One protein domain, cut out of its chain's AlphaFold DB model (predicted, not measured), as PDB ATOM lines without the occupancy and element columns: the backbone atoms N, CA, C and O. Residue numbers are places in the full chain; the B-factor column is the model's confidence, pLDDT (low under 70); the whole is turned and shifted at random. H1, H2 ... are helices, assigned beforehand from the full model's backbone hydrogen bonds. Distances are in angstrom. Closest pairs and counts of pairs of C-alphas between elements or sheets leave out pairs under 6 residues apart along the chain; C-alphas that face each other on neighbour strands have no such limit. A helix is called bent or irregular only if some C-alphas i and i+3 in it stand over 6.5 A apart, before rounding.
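Overview. This is residues 5 to 99 of the 209 residues of the protein "Predicted protein" of Naegleria gruberi (UniProt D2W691). The longest helix, H2, crosses the kinked helix H4 near the middle of both, as an X. The first part of H4 packs with H3 and H5 in a small bundle of three helices, in which H3 and H5 run side by side the same way and H4 runs against both, while short H1 lies near the other end of H4. The printed part has 95 residues with five named helices, H1 to H5 along the chain, and no named strand; the class is all helix. The whole is compact, with a radius of gyration of the C-alphas of 13.4 A, and it spans 41 by 30 by 24 A.

Along the chain. Find C-alpha 12 at (152.557, 135.617, 160.550); from there H2, residues 12 to 31, runs 28.7 A to C-alpha 31 at (152.808, 153.558, 182.903). H3, residues 41 to 51, is 15.4 A long. H4, residues 55 to 72, is 25.7 A long and irregular: C-alphas 59 and 62 are 7.3 A apart, and it has a kink of 42 degrees near residue 62. H5, residues 82 to 98, runs 23.0 A to C-alpha 98 at (168.856, 159.757, 155.240). Look before H2 for H1, residues 5 to 8, four residues and 5.3 A long.

Arrangement. Start at H2, whose residues 18 to 22 touch H4. Their closest C-alphas, of Tyr 18 and Ala 64, are 4.9 A apart, and the lines stand about perpendicular, at 89 degrees. With residues 25 to 29, H2 only just touches H3, with 3 pairs of C-alphas within 8 A; the closest, of Phe 25 and Phe 45, are 6.7 A apart. H3, H4 and H5 form an up-and-down bundle, each running against the one before it. H3 and H4 are a helical hairpin at a shallow tilt of 30 degrees, opposite ways, with the C-alphas of Leu 49 and Ser 55 closest at 5.6 A. H4 and H5 are another, at a tilt of 38 degrees, only just steep; their closest C-alphas, of Ser 55 and Tyr 93, are 6.0 A apart. H3 and H5 touch and run the same way at a shallow tilt of 13 degrees, closest at the C-alphas of Glu 43 and Phe 82, 5.7 A apart. H1 is close to H4 but not clearly touching, with the C-alphas of Leu 6 and Val 71 at 7.4 A. H2 and H5 are apart. In H2, H3 and H5 every O i to N i+4 pair is within hydrogen-bond range, in H4 10 of 14 are, and H1 is too short for such a pair.

Size, cuts and confidence. Look to Gly 5 and Ser 99 for the two C-alphas farthest apart, 41.3 A. The printed part has no cut. The links H1 to H2 and H3 to H4 are tight, H2 to H3 and H4 to H5 are short, and no link is long. The mean pLDDT of the printed part is 76.4; look for values under 70 at residues 5 to 9, 31 to 32, 50 to 53 and 91 to 99.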
ATOM      1  N   GLY A   5     138.372 135.620 161.245       48.78
ATOM      2  CA  GLY A   5     138.750 136.057 159.897       48.78
ATOM      3  C   GLY A   5     139.802 137.173 159.847       48.78
ATOM      4  O   GLY A   5     140.550 137.237 158.876       48.78
ATOM      5  N   LEU A   6     139.928 138.007 160.889       49.22
ATOM      6  CA  LEU A   6     140.945 139.069 160.926       49.22
ATOM      7  C   LEU A   6     142.358 138.510 161.146       49.22
ATOM      8  O   LEU A   6     143.311 139.034 160.586       49.22
ATOM      9  N   SER A   7     142.517 137.415 161.896       46.53
ATOM     10  CA  SER A   7     143.835 136.783 162.080       46.53
ATOM     11  C   SER A   7     144.331 136.010 160.853       46.53
ATOM     12  O   SER A   7     145.527 135.786 160.743       46.53
ATOM     13  N   ILE A   8     143.448 135.622 159.923       50.69
ATOM     14  CA  ILE A   8     143.807 134.861 158.705       50.69
ATOM     15  C   ILE A   8     144.189 135.795 157.542       50.69
ATOM     16  O   ILE A   8     144.742 135.349 156.543       50.69
ATOM     17  N   SER A   9     143.890 137.096 157.648       59.06
ATOM     18  CA  SER A   9     144.136 138.075 156.579       59.06
ATOM     19  C   SER A   9     145.546 138.675 156.596       59.06
ATOM     20  O   SER A   9     145.930 139.370 155.654       59.06
ATOM     21  N   LEU A  10     146.331 138.412 157.646       70.94
ATOM     22  CA  LEU A  10     147.698 138.902 157.801       70.94
ATOM     23  C   LEU A  10     148.696 137.747 157.787       70.94
ATOM     24  O   LEU A  10     148.442 136.674 158.319       70.94
ATOM     25  N   THR A  11     149.876 137.996 157.223       81.31
ATOM     26  CA  THR A  11     151.001 137.065 157.330       81.31
ATOM     27  C   THR A  11     151.509 136.995 158.774       81.31
ATOM     28  O   THR A  11     151.522 138.005 159.484       81.31
ATOM     29  N   ASP A  12     152.016 135.834 159.197       74.62
ATOM     30  CA  ASP A  12     152.557 135.617 160.550       74.62
ATOM     31  C   ASP A  12     153.608 136.655 160.967       74.62
ATOM     32  O   ASP A  12     153.666 137.077 162.125       74.62
ATOM     33  N   SER A  13     154.449 137.096 160.026       79.81
ATOM     34  CA  SER A  13     155.451 138.139 160.270       79.81
ATOM     35  C   SER A  13     154.809 139.482 160.624       79.81
ATOM     36  O   SER A  13     155.285 140.180 161.526       79.81
ATOM     37  N   THR A  14     153.695 139.820 159.974       79.19
ATOM     38  CA  THR A  14     152.925 141.038 160.236       79.19
ATOM     39  C   THR A  14     152.214 140.955 161.579       79.19
ATOM     40  O   THR A  14     152.301 141.899 162.362       79.19
ATOM     41  N   ILE A  15     151.605 139.809 161.899       76.88
ATOM     42  CA  ILE A  15     150.957 139.572 163.198       76.88
ATOM     43  C   ILE A  15     151.978 139.714 164.328       76.88
ATOM     44  O   ILE A  15     151.751 140.477 165.262       76.88
ATOM     45  N   LYS A  16     153.153 139.076 164.220       78.75
ATOM     46  CA  LYS A  16     154.233 139.217 165.215       78.75
ATOM     47  C   LYS A  16     154.658 140.675 165.398       78.75
ATOM     48  O   LYS A  16     154.857 141.111 166.533       78.75
ATOM     49  N   LYS A  17     154.797 141.434 164.303       82.44
ATOM     50  CA  LYS A  17     155.134 142.864 164.366       82.44
ATOM     51  C   LYS A  17     154.034 143.659 165.072       82.44
ATOM     52  O   LYS A  17     154.341 144.448 165.963       82.44
ATOM     53  N   TYR A  18     152.775 143.433 164.706       84.75
ATOM     54  CA  TYR A  18     151.629 144.133 165.282       84.75
ATOM     55  C   TYR A  18     151.488 143.819 166.769       84.75
ATOM     56  O   TYR A  18     151.330 144.745 167.555       84.75
ATOM     57  N   SER A  19     151.631 142.554 167.178       76.69
ATOM     58  CA  SER A  19     151.563 142.143 168.585       76.69
ATOM     59  C   SER A  19     152.635 142.818 169.439       76.69
ATOM     60  O   SER A  19     152.334 143.294 170.530       76.69
ATOM     61  N   LYS A  20     153.880 142.918 168.943       80.88
ATOM     62  CA  LYS A  20     154.959 143.634 169.649       80.88
ATOM     63  C   LYS A  20     154.625 145.115 169.838       80.88
ATOM     64  O   LYS A  20     154.777 145.647 170.935       80.88
ATOM     65  N   LEU A  21     154.160 145.766 168.773       84.25
ATOM     66  CA  LEU A  21     153.765 147.176 168.778       84.25
ATOM     67  C   LEU A  21     152.580 147.439 169.710       84.25
ATOM     68  O   LEU A  21     152.603 148.392 170.485       84.25
ATOM     69  N   TYR A  22     151.573 146.571 169.661       83.81
ATOM     70  CA  TYR A  22     150.384 146.663 170.493       83.81
ATOM     71  C   TYR A  22     150.697 146.431 171.971       83.81
ATOM     72  O   TYR A  22     150.292 147.233 172.807       83.81
ATOM     73  N   GLY A  23     151.490 145.408 172.301       75.19
ATOM     74  CA  GLY A  23     151.936 145.163 173.674       75.19
ATOM     75  C   GLY A  23     152.722 146.343 174.254       75.19
ATOM     76  O   GLY A  23     152.456 146.774 175.374       75.19
ATOM     77  N   ALA A  24     153.629 146.932 173.466       76.62
ATOM     78  CA  ALA A  24     154.362 148.131 173.870       76.62
ATOM     79  C   ALA A  24     153.439 149.346 174.077       76.62
ATOM     80  O   ALA A  24     153.644 150.111 175.018       76.62
ATOM     81  N   PHE A  25     152.415 149.511 173.235       84.25
ATOM     82  CA  PHE A  25     151.409 150.562 173.389       84.25
ATOM     83  C   PHE A  25     150.598 150.386 174.677       84.25
ATOM     84  O   PHE A  25     150.474 151.333 175.447       84.25
ATOM     85  N   GLN A  26     150.110 149.173 174.955       78.25
ATOM     86  CA  GLN A  26     149.380 148.861 176.190       78.25
ATOM     87  C   GLN A  26     150.210 149.188 177.434       78.25
ATOM     88  O   GLN A  26     149.737 149.875 178.336       78.25
ATOM     89  N   TRP A  27     151.466 148.743 177.451       77.69
ATOM     90  CA  TRP A  27     152.390 149.012 178.549       77.69
ATOM     91  C   TRP A  27     152.649 150.513 178.738       77.69
ATOM     92  O   TRP A  27     152.616 151.013 179.861       77.69
ATOM     93  N   PHE A  28     152.839 151.249 177.639       74.75
ATOM     94  CA  PHE A  28     153.012 152.700 177.671       74.75
ATOM     95  C   PHE A  28     151.801 153.413 178.282       74.75
ATOM     96  O   PHE A  28     151.981 154.265 179.149       74.75
ATOM     97  N   LEU A  29     150.579 153.049 177.875       70.00
ATOM     98  CA  LEU A  29     149.358 153.644 178.423       70.00
ATOM     99  C   LEU A  29     149.238 153.425 179.930       70.00
ATOM    100  O   LEU A  29     148.893 154.358 180.651       70.00
ATOM    101  N   VAL A  30     149.559 152.217 180.401       71.88
ATOM    102  CA  VAL A  30     149.522 151.875 181.827       71.88
ATOM    103  C   VAL A  30     150.514 152.728 182.617       71.88
ATOM    104  O   VAL A  30     150.134 153.336 183.613       71.88
ATOM    105  N   ILE A  31     151.767 152.825 182.166       64.31
ATOM    106  CA  ILE A  31     152.808 153.558 182.903       64.31
ATOM    107  C   ILE A  31     152.582 155.062 182.889       64.31
ATOM    108  O   ILE A  31     152.814 155.727 183.894       64.31
ATOM    109  N   GLN A  32     152.139 155.607 181.761       68.50
ATOM    110  CA  GLN A  32     151.875 157.039 181.639       68.50
ATOM    111  C   GLN A  32     150.490 157.429 182.170       68.50
ATOM    112  O   GLN A  32     150.121 158.599 182.096       68.50
ATOM    113  N   ASN A  33     149.721 156.463 182.687       82.06
ATOM    114  CA  ASN A  33     148.350 156.647 183.150       82.06
ATOM    115  C   ASN A  33     147.459 157.349 182.100       82.06
ATOM    116  O   ASN A  33     146.692 158.262 182.407       82.06
ATOM    117  N   ILE A  34     147.591 156.946 180.831       81.56
ATOM    118  CA  ILE A  34     146.827 157.500 179.706       81.56
ATOM    119  C   ILE A  34     145.647 156.567 179.407       81.56
ATOM    120  O   ILE A  34     145.859 155.402 179.063       81.56
ATOM    121  N   PRO A  35     144.393 157.050 179.464       85.75
ATOM    122  CA  PRO A  35     143.237 156.244 179.087       85.75
ATOM    123  C   PRO A  35     143.300 155.807 177.618       85.75
ATOM    124  O   PRO A  35     143.604 156.619 176.744       85.75
ATOM    125  N   LYS A  36     142.914 154.557 177.314       82.00
ATOM    126  CA  LYS A  36     142.799 154.057 175.924       82.00
ATOM    127  C   LYS A  36     141.882 154.914 175.040       82.00
ATOM    128  O   LYS A  36     142.055 154.946 173.828       82.00
ATOM    129  N   THR A  37     140.903 155.585 175.643       84.81
ATOM    130  CA  THR A  37     139.933 156.455 174.964       84.81
ATOM    131  C   THR A  37     140.492 157.831 174.611       84.81
ATOM    132  O   THR A  37     139.841 158.565 173.866       84.81
ATOM    133  N   ASN A  38     141.668 158.196 175.139       83.69
ATOM    134  CA  ASN A  38     142.277 159.496 174.909       83.69
ATOM    135  C   ASN A  38     142.648 159.647 173.418       83.69
ATOM    136  O   ASN A  38     143.450 158.857 172.912       83.69
ATOM    137  N   PRO A  39     142.130 160.672 172.715       87.12
ATOM    138  CA  PRO A  39     142.373 160.860 171.283       87.12
ATOM    139  C   PRO A  39     143.844 161.161 170.933       87.12
ATOM    140  O   PRO A  39     144.249 160.962 169.785       87.12
ATOM    141  N   TYR A  40     144.651 161.585 171.915       85.62
ATOM    142  CA  TYR A  40     146.089 161.851 171.783       85.62
ATOM    143  C   TYR A  40     146.971 160.658 172.179       85.62
ATOM    144  O   TYR A  40     148.186 160.717 172.013       85.62
ATOM    145  N   ALA A  41     146.401 159.543 172.653       84.12
ATOM    146  CA  ALA A  41     147.166 158.373 173.097       84.12
ATOM    147  C   ALA A  41     148.148 157.861 172.027       84.12
ATOM    148  O   ALA A  41     149.315 157.578 172.308       84.12
ATOM    149  N   LEU A  42     147.682 157.788 170.776       88.31
ATOM    150  CA  LEU A  42     148.483 157.342 169.636       88.31
ATOM    151  C   LEU A  42     149.611 158.333 169.300       88.31
ATOM    152  O   LEU A  42     150.689 157.928 168.869       88.31
ATOM    153  N   GLU A  43     149.366 159.627 169.504       83.81
ATOM    154  CA  GLU A  43     150.341 160.697 169.291       83.81
ATOM    155  C   GLU A  43     151.444 160.667 170.350       83.81
ATOM    156  O   GLU A  43     152.625 160.614 170.004       83.81
ATOM    157  N   CYS A  44     151.065 160.618 171.631       78.44
ATOM    158  CA  CYS A  44     152.004 160.502 172.744       78.44
ATOM    159  C   CYS A  44     152.882 159.257 172.591       78.44
ATOM    160  O   CYS A  44     154.095 159.314 172.795       78.44
ATOM    161  N   PHE A  45     152.290 158.141 172.161       84.62
ATOM    162  CA  PHE A  45     153.056 156.930 171.912       84.62
ATOM    163  C   PHE A  45     153.969 157.040 170.683       84.62
ATOM    164  O   PHE A  45     155.098 156.557 170.720       84.62
ATOM    165  N   ALA A  46     153.547 157.715 169.610       79.50
ATOM    166  CA  ALA A  46     154.427 157.985 168.472       79.50
ATOM    167  C   ALA A  46     155.637 158.845 168.880       79.50
ATOM    168  O   ALA A  46     156.762 158.544 168.478       79.50
ATOM    169  N   ALA A  47     155.430 159.858 169.727       71.69
ATOM    170  CA  ALA A  47     156.514 160.656 170.297       71.69
ATOM    171  C   ALA A  47     157.444 159.804 171.178       71.69
ATOM    172  O   ALA A  47     158.664 159.878 171.034       71.69
ATOM    173  N   TYR A  48     156.884 158.927 172.021       76.31
ATOM    174  CA  TYR A  48     157.653 157.959 172.809       76.31
ATOM    175  C   TYR A  48     158.513 157.047 171.923       76.31
ATOM    176  O   TYR A  48     159.703 156.870 172.195       76.31
ATOM    177  N   LEU A  49     157.959 156.511 170.831       76.44
ATOM    178  CA  LEU A  49     158.721 155.716 169.867       76.44
ATOM    179  C   LEU A  49     159.847 156.538 169.234       76.44
ATOM    180  O   LEU A  49     160.957 156.027 169.092       76.44
ATOM    181  N   SER A  50     159.605 157.808 168.906       67.75
ATOM    182  CA  SER A  50     160.645 158.690 168.371       67.75
ATOM    183  C   SER A  50     161.782 158.960 169.346       67.75
ATOM    184  O   SER A  50     162.944 158.823 168.961       67.75
ATOM    185  N   ILE A  51     161.470 159.276 170.604       64.19
ATOM    186  CA  ILE A  51     162.473 159.485 171.661       64.19
ATOM    187  C   ILE A  51     163.322 158.219 171.848       64.19
ATOM    188  O   ILE A  51     164.544 158.289 171.965       64.19
ATOM    189  N   ASN A  52     162.690 157.047 171.773       61.00
ATOM    190  CA  ASN A  52     163.352 155.751 171.914       61.00
ATOM    191  C   ASN A  52     163.962 155.215 170.607       61.00
ATOM    192  O   ASN A  52     164.287 154.030 170.527       61.00
ATOM    193  N   LYS A  53     164.133 156.063 169.583       68.31
ATOM    194  CA  LYS A  53     164.747 155.713 168.285       68.31
ATOM    195  C   LYS A  53     164.045 154.560 167.545       68.31
ATOM    196  O   LYS A  53     164.648 153.887 166.715       68.31
ATOM    197  N   LYS A  54     162.751 154.361 167.796       74.50
ATOM    198  CA  LYS A  54     161.873 153.385 167.127       74.50
ATOM    199  C   LYS A  54     160.931 154.050 166.121       74.50
ATOM    200  O   LYS A  54     159.845 153.554 165.840       74.50
ATOM    201  N   SER A  55     161.336 155.185 165.548       76.56
ATOM    202  CA  SER A  55     160.498 155.922 164.595       76.56
ATOM    203  C   SER A  55     160.148 155.130 163.325       76.56
ATOM    204  O   SER A  55     159.152 155.449 162.678       76.56
ATOM    205  N   TYR A  56     160.902 154.077 162.984       79.88
ATOM    206  CA  TYR A  56     160.574 153.167 161.878       79.88
ATOM    207  C   TYR A  56     159.217 152.459 162.063       79.88
ATOM    208  O   TYR A  56     158.580 152.070 161.081       79.88
ATOM    209  N   ASP A  57     158.730 152.343 163.300       82.31
ATOM    210  CA  ASP A  57     157.447 151.715 163.616       82.31
ATOM    211  C   ASP A  57     156.250 152.676 163.540       82.31
ATOM    212  O   ASP A  57     155.103 152.232 163.461       82.31
ATOM    213  N   ILE A  58     156.481 153.993 163.470       86.31
ATOM    214  CA  ILE A  58     155.419 155.019 163.461       86.31
ATOM    215  C   ILE A  58     154.480 154.860 162.261       86.31
ATOM    216  O   ILE A  58     153.271 155.086 162.358       86.31
ATOM    217  N   ASN A  59     155.007 154.425 161.114       86.12
ATOM    218  CA  ASN A  59     154.185 154.180 159.930       86.12
ATOM    219  C   ASN A  59     153.231 152.994 160.113       86.12
ATOM    220  O   ASN A  59     152.122 153.031 159.578       86.12
ATOM    221  N   THR A  60     153.646 151.992 160.889       88.50
ATOM    222  CA  THR A  60     152.881 150.778 161.198       88.50
ATOM    223  C   THR A  60     151.984 150.949 162.431       88.50
ATOM    224  O   THR A  60     151.116 150.119 162.674       88.50
ATOM    225  N   LEU A  61     152.130 152.044 163.183       89.25
ATOM    226  CA  LEU A  61     151.449 152.227 164.459       89.25
ATOM    227  C   LEU A  61     149.918 152.218 164.346       89.25
ATOM    228  O   LEU A  61     149.270 151.342 164.906       89.25
ATOM    229  N   LYS A  62     149.330 153.159 163.595       91.19
ATOM    230  CA  LYS A  62     147.867 153.244 163.427       91.19
ATOM    231  C   LYS A  62     147.233 151.920 162.965       91.19
ATOM    232  O   LYS A  62     146.283 151.498 163.616       91.19
ATOM    233  N   PRO A  63     147.716 151.248 161.899       90.06
ATOM    234  CA  PRO A  63     147.113 149.988 161.470       90.06
ATOM    235  C   PRO A  63     147.296 148.855 162.490       90.06
ATOM    236  O   PRO A  63     146.380 148.056 162.646       90.06
ATOM    237  N   ALA A  64     148.415 148.804 163.225       88.69
ATOM    238  CA  ALA A  64     148.612 147.804 164.275       88.69
ATOM    239  C   ALA A  64     147.635 147.989 165.444       88.69
ATOM    240  O   ALA A  64     147.026 147.023 165.892       88.69
ATOM    241  N   ILE A  65     147.452 149.226 165.922       92.00
ATOM    242  CA  ILE A  65     146.516 149.497 167.021       92.00
ATOM    243  C   ILE A  65     145.067 149.314 166.561       92.00
ATOM    244  O   ILE A  65     144.280 148.733 167.300       92.00
ATOM    245  N   GLN A  66     144.726 149.738 165.339       90.00
ATOM    246  CA  GLN A  66     143.391 149.526 164.772       90.00
ATOM    247  C   GLN A  66     143.052 148.036 164.677       90.00
ATOM    248  O   GLN A  66     141.975 147.639 165.096       90.00
ATOM    249  N   PHE A  67     143.991 147.207 164.207       86.62
ATOM    250  CA  PHE A  67     143.796 145.760 164.124       86.62
ATOM    251  C   PHE A  67     143.390 145.157 165.475       86.62
ATOM    252  O   PHE A  67     142.412 144.420 165.556       86.62
ATOM    253  N   PHE A  68     144.105 145.496 166.551       84.00
ATOM    254  CA  PHE A  68     143.761 144.992 167.881       84.00
ATOM    255  C   PHE A  68     142.510 145.646 168.471       84.00
ATOM    256  O   PHE A  68     141.792 144.980 169.209       84.00
ATOM    257  N   ALA A  69     142.206 146.895 168.116       87.06
ATOM    258  CA  ALA A  69     140.946 147.535 168.480       87.06
ATOM    259  C   ALA A  69     139.743 146.789 167.881       87.06
ATOM    260  O   ALA A  69     138.789 146.483 168.597       87.06
ATOM    261  N   ASP A  70     139.840 146.391 166.610       84.81
ATOM    262  CA  ASP A  70     138.813 145.606 165.919       84.81
ATOM    263  C   ASP A  70     138.679 144.189 166.509       84.81
ATOM    264  O   ASP A  70     137.570 143.666 166.638       84.81
ATOM    265  N   VAL A  71     139.800 143.567 166.897       81.81
ATOM    266  CA  VAL A  71     139.822 142.242 167.550       81.81
ATOM    267  C   VAL A  71     139.206 142.290 168.952       81.81
ATOM    268  O   VAL A  71     138.475 141.374 169.331       81.81
ATOM    269  N   GLU A  72     139.493 143.338 169.723       82.81
ATOM    270  CA  GLU A  72     139.000 143.515 171.093       82.81
ATOM    271  C   GLU A  72     137.602 144.151 171.164       82.81
ATOM    272  O   GLU A  72     136.964 144.099 172.214       82.81
ATOM    273  N   GLY A  73     137.107 144.723 170.064       82.88
ATOM    274  CA  GLY A  73     135.772 145.314 169.977       82.88
ATOM    275  C   GLY A  73     135.657 146.713 170.584       82.88
ATOM    276  O   GLY A  73     134.609 147.049 171.134       82.88
ATOM    277  N   TRP A  74     136.707 147.535 170.497       86.88
ATOM    278  CA  TRP A  74     136.668 148.942 170.919       86.88
ATOM    279  C   TRP A  74     137.026 149.896 169.779       86.88
ATOM    280  O   TRP A  74     137.660 149.523 168.795       86.88
ATOM    281  N   GLN A  75     136.603 151.154 169.910       88.00
ATOM    282  CA  GLN A  75     136.832 152.173 168.894       88.00
ATOM    283  C   GLN A  75     138.125 152.942 169.165       88.00
ATOM    284  O   GLN A  75     138.271 153.602 170.197       88.00
ATOM    285  N   LEU A  76     139.053 152.896 168.209       89.75
ATOM    286  CA  LEU A  76     140.264 153.702 168.253       89.75
ATOM    287  C   LEU A  76     139.946 155.170 167.932       89.75
ATOM    288  O   LEU A  76     139.709 155.535 166.780       89.75
ATOM    289  N   ASN A  77     140.000 156.022 168.955       88.00
ATOM    290  CA  ASN A  77     139.892 157.468 168.800       88.00
ATOM    291  C   ASN A  77     141.261 158.055 168.450       88.00
ATOM    292  O   ASN A  77     142.215 157.919 169.213       88.00
ATOM    293  N   VAL A  78     141.363 158.707 167.291       87.88
ATOM    294  CA  VAL A  78     142.597 159.359 166.837       87.88
ATOM    295  C   VAL A  78     142.287 160.800 166.472       87.88
ATOM    296  O   VAL A  78     141.478 161.044 165.577       87.88
ATOM    297  N   ASP A  79     142.955 161.742 167.132       91.12
ATOM    298  CA  ASP A  79     142.842 163.156 166.791       91.12
ATOM    299  C   ASP A  79     143.324 163.432 165.349       91.12
ATOM    300  O   ASP A  79     144.255 162.805 164.832       91.12
ATOM    301  N   SER A  80     142.703 164.411 164.690       86.12
ATOM    302  CA  SER A  80     143.082 164.878 163.347       86.12
ATOM    303  C   SER A  80     144.555 165.318 163.238       86.12
ATOM    304  O   SER A  80     145.201 165.139 162.192       86.12
ATOM    305  N   SER A  81     145.110 165.838 164.336       82.50
ATOM    306  CA  SER A  81     146.499 166.277 164.490       82.50
ATOM    307  C   SER A  81     147.510 165.140 164.352       82.50
ATOM    308  O   SER A  81     148.620 165.383 163.863       82.50
ATOM    309  N   PHE A  82     147.119 163.889 164.626       83.75
ATOM    310  CA  PHE A  82     148.002 162.730 164.498       83.75
ATOM    311  C   PHE A  82     148.616 162.617 163.099       83.75
ATOM    312  O   PHE A  82     149.780 162.247 162.959       83.75
ATOM    313  N   SER A  83     147.878 162.973 162.039       82.94
ATOM    314  CA  SER A  83     148.422 162.939 160.672       82.94
ATOM    315  C   SER A  83     149.607 163.899 160.493       82.94
ATOM    316  O   SER A  83     150.609 163.548 159.860       82.94
ATOM    317  N   ARG A  84     149.520 165.091 161.097       80.94
ATOM    318  CA  ARG A  84     150.557 166.123 161.068       80.94
ATOM    319  C   ARG A  84     151.750 165.699 161.915       80.94
ATOM    320  O   ARG A  84     152.878 165.797 161.434       80.94
ATOM    321  N   VAL A  85     151.508 165.174 163.116       73.81
ATOM    322  CA  VAL A  85     152.570 164.698 164.014       73.81
ATOM    323  C   VAL A  85     153.298 163.505 163.414       73.81
ATOM    324  O   VAL A  85     154.519 163.543 163.294       73.81
ATOM    325  N   LYS A  86     152.568 162.510 162.899       81.88
ATOM    326  CA  LYS A  86     153.136 161.393 162.136       81.88
ATOM    327  C   LYS A  86     154.042 161.900 161.018       81.88
ATOM    328  O   LYS A  86     155.180 161.464 160.911       81.88
ATOM    329  N   LYS A  87     153.570 162.843 160.195       80.00
ATOM    330  CA  LYS A  87     154.371 163.406 159.097       80.00
ATOM    331  C   LYS A  87     155.629 164.114 159.608       80.00
ATOM    332  O   LYS A  87     156.686 163.950 159.007       80.00
ATOM    333  N   GLY A  88     155.525 164.867 160.704       71.88
ATOM    334  CA  GLY A  88     156.652 165.535 161.354       71.88
ATOM    335  C   GLY A  88     157.697 164.551 161.878       71.88
ATOM    336  O   GLY A  88     158.866 164.664 161.521       71.88
ATOM    337  N   LEU A  89     157.273 163.544 162.643       72.06
ATOM    338  CA  LEU A  89     158.144 162.519 163.224       72.06
ATOM    339  C   LEU A  89     158.761 161.611 162.158       72.06
ATOM    340  O   LEU A  89     159.950 161.317 162.216       72.06
ATOM    341  N   THR A  90     157.994 161.221 161.139       70.56
ATOM    342  CA  THR A  90     158.508 160.454 160.001       70.56
ATOM    343  C   THR A  90     159.496 161.285 159.185       70.56
ATOM    344  O   THR A  90     160.526 160.762 158.773       70.56
ATOM    345  N   LYS A  91     159.249 162.588 158.979       68.44
ATOM    346  CA  LYS A  91     160.217 163.489 158.333       68.44
ATOM    347  C   LYS A  91     161.480 163.635 159.181       68.44
ATOM    348  O   LYS A  91     162.567 163.559 158.624       68.44
ATOM    349  N   ALA A  92     161.351 163.808 160.495       57.59
ATOM    350  CA  ALA A  92     162.481 163.865 161.416       57.59
ATOM    351  C   ALA A  92     163.287 162.561 161.377       57.59
ATOM    352  O   ALA A  92     164.499 162.610 161.225       57.59
ATOM    353  N   TYR A  93     162.619 161.406 161.397       58.53
ATOM    354  CA  TYR A  93     163.251 160.105 161.208       58.53
ATOM    355  C   TYR A  93     163.958 160.007 159.864       58.53
ATOM    356  O   TYR A  93     165.133 159.696 159.848       58.53
ATOM    357  N   TYR A  94     163.306 160.330 158.747       54.53
ATOM    358  CA  TYR A  94     163.955 160.299 157.438       54.53
ATOM    359  C   TYR A  94     165.098 161.297 157.324       54.53
ATOM    360  O   TYR A  94     166.024 161.024 156.582       54.53
ATOM    361  N   ILE A  95     165.066 162.437 158.012       53.75
ATOM    362  CA  ILE A  95     166.224 163.330 158.082       53.75
ATOM    363  C   ILE A  95     167.332 162.630 158.860       53.75
ATOM    364  O   ILE A  95     168.416 162.520 158.316       53.75
ATOM    365  N   VAL A  96     167.033 162.082 160.040       49.59
ATOM    366  CA  VAL A  96     167.961 161.333 160.906       49.59
ATOM    367  C   VAL A  96     168.447 160.012 160.284       49.59
ATOM    368  O   VAL A  96     169.481 159.516 160.696       49.59
ATOM    369  N   ASP A  97     167.744 159.447 159.300       45.00
ATOM    370  CA  ASP A  97     168.017 158.144 158.666       45.00
ATOM    371  C   ASP A  97     168.575 158.293 157.236       45.00
ATOM    372  O   ASP A  97     169.478 157.564 156.833       45.00
ATOM    373  N   ARG A  98     168.139 159.302 156.458       38.91
ATOM    374  CA  ARG A  98     168.856 159.757 155.240       38.91
ATOM    375  C   ARG A  98     170.181 160.378 155.619       38.91
ATOM    376  O   ARG A  98     171.181 160.149 154.948       38.91
ATOM    377  N   SER A  99     170.199 161.079 156.744       41.25
ATOM    378  CA  SER A  99     171.389 161.208 157.544       41.25
ATOM    379  C   SER A  99     171.608 159.895 158.310       41.25
ATOM    380  O   SER A  99     171.802 159.896 159.522       41.25
TER     381      SER A  99